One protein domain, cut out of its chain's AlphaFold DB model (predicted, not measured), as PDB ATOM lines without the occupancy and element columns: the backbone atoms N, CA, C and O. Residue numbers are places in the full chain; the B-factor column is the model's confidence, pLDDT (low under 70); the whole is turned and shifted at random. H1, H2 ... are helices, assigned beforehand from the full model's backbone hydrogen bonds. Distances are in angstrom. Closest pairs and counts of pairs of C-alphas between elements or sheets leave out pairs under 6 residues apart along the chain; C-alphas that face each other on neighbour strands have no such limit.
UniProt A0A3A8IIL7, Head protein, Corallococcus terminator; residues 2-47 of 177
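This is residues 2 to 47 of the 177 residues of the protein "Head protein" of Corallococcus terminator (UniProt A0A3A8IIL7). A long helix, H2, makes the base of a loose L: the short helix H1 folds back along its first part as a helical hairpin, and at its other end H3 turns away as an arm, with residues 38 to 47 sticking out free. The printed part has 46 residues with three named helices, in the order H1, H2, H3, and no named strand; the class is all helix. The whole is loose, with a radius of gyration of the C-alphas of 13.5 A, and only just elongated, spanning 37 by 25 by 15 A.

Start with H2, residues 12 to 30, the longest helix. Look at its residues 14 to 22, with which alone it touches H1, residues 2 to 8; the closest C-alphas, those of Trp 6 and Lys 15, are 5.3 A apart. The two form a helical hairpin, running opposite ways at a shallow tilt of 24 degrees. Now go to Ile 28: its C-alpha is 6.0 A from that of Ser 34 in H3, residues 34 to 45, the closest pair of these two helices. H2 and H3 are close but not clearly touching, and run opposite ways at a steep tilt of 69.7 degrees, only just short of about perpendicular. H1 and H3 are apart. In H1, H2 and H3 every O i to N i+4 pair is within hydrogen-bond range.

Find C-alpha 12 at (168.042, 145.392, 89.869); from there H2 runs 26.1 A to C-alpha 30 at (162.027, 121.366, 98.222). H1 begins at C-alpha 2, at (162.734, 139.146, 101.942), and ends at C-alpha 8. H3 runs 16.7 A from C-alpha 34 to C-alpha 45 at (171.765, 129.739, 119.370).

The C-alphas of Ser 10 and Glu 46 are the two farthest apart, at 37.8 A. The links H1 to H2 and H2 to H3 are tight, and the printed part has no cut. The mean pLDDT of the printed part is 90.9, and no printed residue is under 70.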
ATOM      1  N   LEU A   2     161.992 139.110 103.220       86.44
ATOM      2  CA  LEU A   2     162.734 139.146 101.942       86.44
ATOM      3  C   LEU A   2     161.881 139.533 100.718       86.44
ATOM      4  O   LEU A   2     162.230 140.479 100.029       86.44
ATOM      5  N   GLY A   3     160.712 138.912 100.505       86.00
ATOM      6  CA  GLY A   3     159.830 139.287  99.380       86.00
ATOM      7  C   GLY A   3     159.300 140.730  99.441       86.00
ATOM      8  O   GLY A   3     159.060 141.359  98.412       86.00
ATOM      9  N   LYS A   4     159.186 141.298 100.651       90.50
ATOM     10  CA  LYS A   4     158.847 142.715 100.839       90.50
ATOM     11  C   LYS A   4     160.014 143.611 100.404       90.50
ATOM     12  O   LYS A   4     159.803 144.495  99.588       90.50
ATOM     13  N   LEU A   5     161.233 143.320 100.873       91.38
ATOM     14  CA  LEU A   5     162.451 144.043 100.471       91.38
ATOM     15  C   LEU A   5     162.702 143.964  98.960       91.38
ATOM     16  O   LEU A   5     163.144 144.938  98.365       91.38
ATOM     17  N   TRP A   6     162.375 142.832  98.334       91.38
ATOM     18  CA  TRP A   6     162.469 142.677  96.882       91.38
ATOM     19  C   TRP A   6     161.499 143.610  96.147       91.38
ATOM     20  O   TRP A   6     161.896 144.303  95.214       91.38
ATOM     21  N   THR A   7     160.249 143.692  96.619       90.81
ATOM     22  CA  THR A   7     159.217 144.572  96.038       90.81
ATOM     23  C   THR A   7     159.564 146.055  96.211       90.81
ATOM     24  O   THR A   7     159.250 146.873  95.353       90.81
ATOM     25  N   GLU A   8     160.202 146.404  97.330       93.25
ATOM     26  CA  GLU A   8     160.569 147.779  97.687       93.25
ATOM     27  C   GLU A   8     161.902 148.234  97.071       93.25
ATOM     28  O   GLU A   8     162.179 149.433  97.038       93.25
ATOM     29  N   SER A   9     162.728 147.310  96.573       89.44
ATOM     30  CA  SER A   9     164.007 147.651  95.954       89.44
ATOM     31  C   SER A   9     163.816 148.276  94.571       89.44
ATOM     32  O   SER A   9     163.117 147.742  93.710       89.44
ATOM     33  N   SER A  10     164.506 149.388  94.321       86.88
ATOM     34  CA  SER A  10     164.627 150.001  92.991       86.88
ATOM     35  C   SER A  10     165.902 149.586  92.247       86.88
ATOM     36  O   SER A  10     166.111 150.017  91.116       86.88
ATOM     37  N   SER A  11     166.774 148.804  92.886       95.12
ATOM     38  CA  SER A  11     168.041 148.324  92.332       95.12
ATOM     39  C   SER A  11     167.866 146.906  91.799       95.12
ATOM     40  O   SER A  11     167.507 145.994  92.549       95.12
ATOM     41  N   GLU A  12     168.132 146.712  90.509       92.19
ATOM     42  CA  GLU A  12     168.042 145.392  89.869       92.19
ATOM     43  C   GLU A  12     169.087 144.413  90.427       92.19
ATOM     44  O   GLU A  12     168.775 143.246  90.658       92.19
ATOM     45  N   ASP A  13     170.286 144.896  90.770       93.62
ATOM     46  CA  ASP A  13     171.319 144.081  91.420       93.62
ATOM     47  C   ASP A  13     170.867 143.575  92.799       93.62
ATOM     48  O   ASP A  13     171.133 142.426  93.165       93.62
ATOM     49  N   ASP A  14     170.166 144.411  93.570       92.69
ATOM     50  CA  ASP A  14     169.656 144.020  94.888       92.69
ATOM     51  C   ASP A  14     168.492 143.038  94.764       92.69
ATOM     52  O   ASP A  14     168.424 142.070  95.525       92.69
ATOM     53  N   LYS A  15     167.605 143.237  93.782       92.88
ATOM     54  CA  LYS A  15     166.538 142.274  93.482       92.88
ATOM     55  C   LYS A  15     167.108 140.910  93.123       92.88
ATOM     56  O   LYS A  15     166.685 139.925  93.720       92.88
ATOM     57  N   MET A  16     168.115 140.862  92.251       94.31
ATOM     58  CA  MET A  16     168.782 139.617  91.869       94.31
ATOM     59  C   MET A  16     169.393 138.907  93.087       94.31
ATOM     60  O   MET A  16     169.223 137.703  93.262       94.31
ATOM     61  N   ARG A  17     170.076 139.635  93.983       93.69
ATOM     62  CA  ARG A  17     170.628 139.043  95.220       93.69
ATOM     63  C   ARG A  17     169.535 138.502  96.142       93.69
ATOM     64  O   ARG A  17     169.714 137.445  96.747       93.69
ATOM     65  N   LEU A  18     168.421 139.222  96.265       95.00
ATOM     66  CA  LEU A  18     167.278 138.806  97.080       95.00
ATOM     67  C   LEU A  18     166.574 137.581  96.487       95.00
ATOM     68  O   LEU A  18     166.198 136.695  97.249       95.00
ATOM     69  N   GLU A  19     166.435 137.499  95.163       95.12
ATOM     70  CA  GLU A  19     165.917 136.320  94.458       95.12
ATOM     71  C   GLU A  19     166.773 135.092  94.735       95.12
ATOM     72  O   GLU A  19     166.253 134.100  95.232       95.12
ATOM     73  N   VAL A  20     168.095 135.193  94.561       95.62
ATOM     74  CA  VAL A  20     169.021 134.089  94.868       95.62
ATOM     75  C   VAL A  20     168.889 133.627  96.324       95.62
ATOM     76  O   VAL A  20     168.923 132.429  96.609       95.62
ATOM     77  N   ALA A  21     168.713 134.555  97.269       94.81
ATOM     78  CA  ALA A  21     168.494 134.203  98.669       94.81
ATOM     79  C   ALA A  21     167.149 133.488  98.892       94.81
ATOM     80  O   ALA A  21     167.082 132.538  99.674       94.81
ATOM     81  N   MET A  22     166.080 133.924  98.219       95.00
ATOM     82  CA  MET A  22     164.773 133.262  98.276       95.00
ATOM     83  C   MET A  22     164.823 131.864  97.647       95.00
ATOM     84  O   MET A  22     164.331 130.921  98.265       95.00
ATOM     85  N   ASP A  23     165.491 131.705  96.505       97.00
ATOM     86  CA  ASP A  23     165.692 130.414  95.840       97.00
ATOM     87  C   ASP A  23     166.485 129.441  96.715       97.00
ATOM     88  O   ASP A  23     166.150 128.262  96.787       97.00
ATOM     89  N   ALA A  24     167.493 129.918  97.450       95.00
ATOM     90  CA  ALA A  24     168.227 129.080  98.397       95.00
ATOM     91  C   ALA A  24     167.327 128.557  99.534       95.00
ATOM     92  O   ALA A  24     167.422 127.390  99.919       95.00
ATOM     93  N   LEU A  25     166.425 129.396 100.062       93.69
ATOM     94  CA  LEU A  25     165.447 128.974 101.071       93.69
ATOM     95  C   LEU A  25     164.440 127.976 100.490       93.69
ATOM     96  O   LEU A  25     164.113 126.984 101.146       93.69
ATOM     97  N   GLN A  26     163.979 128.220  99.261       94.00
ATOM     98  CA  GLN A  26     163.068 127.323  98.559       94.00
ATOM     99  C   GLN A  26     163.734 125.971  98.277       94.00
ATOM    100  O   GLN A  26     163.140 124.934  98.547       94.00
ATOM    101  N   PHE A  27     165.001 125.963  97.862       95.44
ATOM    102  CA  PHE A  27     165.791 124.750  97.671       95.44
ATOM    103  C   PHE A  27     165.896 123.921  98.958       95.44
ATOM    104  O   PHE A  27     165.678 122.712  98.929       95.44
ATOM    105  N   ILE A  28     166.174 124.548 100.109       94.06
ATOM    106  CA  ILE A  28     166.200 123.846 101.406       94.06
ATOM    107  C   ILE A  28     164.852 123.170 101.688       94.06
ATOM    108  O   ILE A  28     164.819 122.051 102.204       94.06
ATOM    109  N   TYR A  29     163.742 123.837 101.369       92.81
ATOM    110  CA  TYR A  29     162.403 123.284 101.549       92.81
ATOM    111  C   TYR A  29     162.119 122.129 100.579       92.81
ATOM    112  O   TYR A  29     161.787 121.031 101.026       92.81
ATOM    113  N   ASP A  30     162.320 122.342  99.278       96.25
ATOM    114  CA  ASP A  30     162.027 121.366  98.222       96.25
ATOM    115  C   ASP A  30     162.889 120.103  98.346       96.25
ATOM    116  O   ASP A  30     162.427 118.996  98.073       96.25
ATOM    117  N   MET A  31     164.124 120.245  98.836       94.38
ATOM    118  CA  MET A  31     165.025 119.123  99.114       94.38
ATOM    119  C   MET A  31     164.750 118.439 100.464       94.38
ATOM    120  O   MET A  31     165.515 117.564 100.876       94.38
ATOM    121  N   GLY A  32     163.696 118.834 101.188       92.69
ATOM    122  CA  GLY A  32     163.318 118.247 102.477       92.69
ATOM    123  C   GLY A  32     164.321 118.516 103.608       92.69
ATOM    124  O   GLY A  32     164.349 117.793 104.604       92.69
ATOM    125  N   GLN A  33     165.159 119.547 103.483       92.81
ATOM    126  CA  GLN A  33     166.244 119.853 104.421       92.81
ATOM    127  C   GLN A  33     165.815 120.766 105.580       92.81
ATOM    128  O   GLN A  33     166.643 121.136 106.414       92.81
ATOM    129  N   SER A  34     164.527 121.104 105.703       90.56
ATOM    130  CA  SER A  34     164.031 122.043 106.721       90.56
ATOM    131  C   SER A  34     164.352 121.623 108.159       90.56
ATOM    132  O   SER A  34     164.694 122.469 108.984       90.56
ATOM    133  N   GLN A  35     164.292 120.324 108.476       87.75
ATOM    134  CA  GLN A  35     164.631 119.851 109.822       87.75
ATOM    135  C   GLN A  35     166.139 119.925 110.094       87.75
ATOM    136  O   GLN A  35     166.543 120.288 111.196       87.75
ATOM    137  N   LEU A  36     166.972 119.642 109.088       85.94
ATOM    138  CA  LEU A  36     168.423 119.808 109.195       85.94
ATOM    139  C   LEU A  36     168.797 121.276 109.402       85.94
ATOM    140  O   LEU A  36     169.636 121.576 110.248       85.94
ATOM    141  N   PHE A  37     168.134 122.185 108.686       90.06
ATOM    142  CA  PHE A  37     168.312 123.620 108.872       90.06
ATOM    143  C   PHE A  37     167.886 124.080 110.274       90.06
ATOM    144  O   PHE A  37     168.599 124.858 110.900       90.06
ATOM    145  N   ARG A  38     166.773 123.562 110.813       88.81
ATOM    146  CA  ARG A  38     166.338 123.866 112.188       88.81
ATOM    147  C   ARG A  38     167.386 123.458 113.222       88.81
ATOM    148  O   ARG A  38     167.691 124.248 114.106       88.81
ATOM    149  N   VAL A  39     167.937 122.250 113.096       85.69
ATOM    150  CA  VAL A  39     169.003 121.762 113.985       85.69
ATOM    151  C   VAL A  39     170.245 122.645 113.874       85.69
ATOM    152  O   VAL A  39     170.806 123.033 114.890       85.69
ATOM    153  N   TYR A  40     170.641 123.022 112.656       86.19
ATOM    154  CA  TYR A  40     171.752 123.951 112.437       86.19
ATOM    155  C   TYR A  40     171.519 125.319 113.100       86.19
ATOM    156  O   TYR A  40     172.420 125.853 113.740       86.19
ATOM    157  N   HIS A  41     170.312 125.876 112.981       88.56
ATOM    158  CA  HIS A  41     169.967 127.150 113.608       88.56
ATOM    159  C   HIS A  41     170.016 127.068 115.137       88.56
ATOM    160  O   HIS A  41     170.618 127.922 115.779       88.56
ATOM    161  N   GLN A  42     169.428 126.018 115.714       86.38
ATOM    162  CA  GLN A  42     169.451 125.789 117.159       86.38
ATOM    163  C   GLN A  42     170.886 125.639 117.681       86.38
ATOM    164  O   GLN A  42     171.226 126.223 118.704       86.38
ATOM    165  N   ALA A  43     171.751 124.939 116.942       84.56
ATOM    166  CA  ALA A  43     173.160 124.796 117.293       84.56
ATOM    167  C   ALA A  43     173.890 126.150 117.372       84.56
ATOM    168  O   ALA A  43     174.722 126.352 118.252       84.56
ATOM    169  N   ILE A  44     173.554 127.113 116.501       84.00
ATOM    170  CA  ILE A  44     174.105 128.477 116.579       84.00
ATOM    171  C   ILE A  44     173.628 129.193 117.849       84.00
ATOM    172  O   ILE A  44     174.434 129.823 118.532       84.00
ATOM    173  N   GLU A  45     172.336 129.103 118.174       83.94
ATOM    174  CA  GLU A  45     171.765 129.739 119.370       83.94
ATOM    175  C   GLU A  45     172.350 129.160 120.665       83.94
ATOM    176  O   GLU A  45     172.664 129.903 121.596       83.94
ATOM    177  N   GLU A  46     172.558 127.843 120.699       83.12
ATOM    178  CA  GLU A  46     173.186 127.118 121.810       83.12
ATOM    179  C   GLU A  46     174.719 127.260 121.829       83.12
ATOM    180  O   GLU A  46     175.375 126.754 122.743       83.12
ATOM    181  N   GLN A  47     175.286 127.991 120.859       80.62
ATOM    182  CA  GLN A  47     176.724 128.188 120.662       80.62
ATOM    183  C   GLN A  47     177.496 126.868 120.576       80.62
ATOM    184  O   GLN A  47     178.629 126.803 121.033       80.62
TER     185      GLN A  47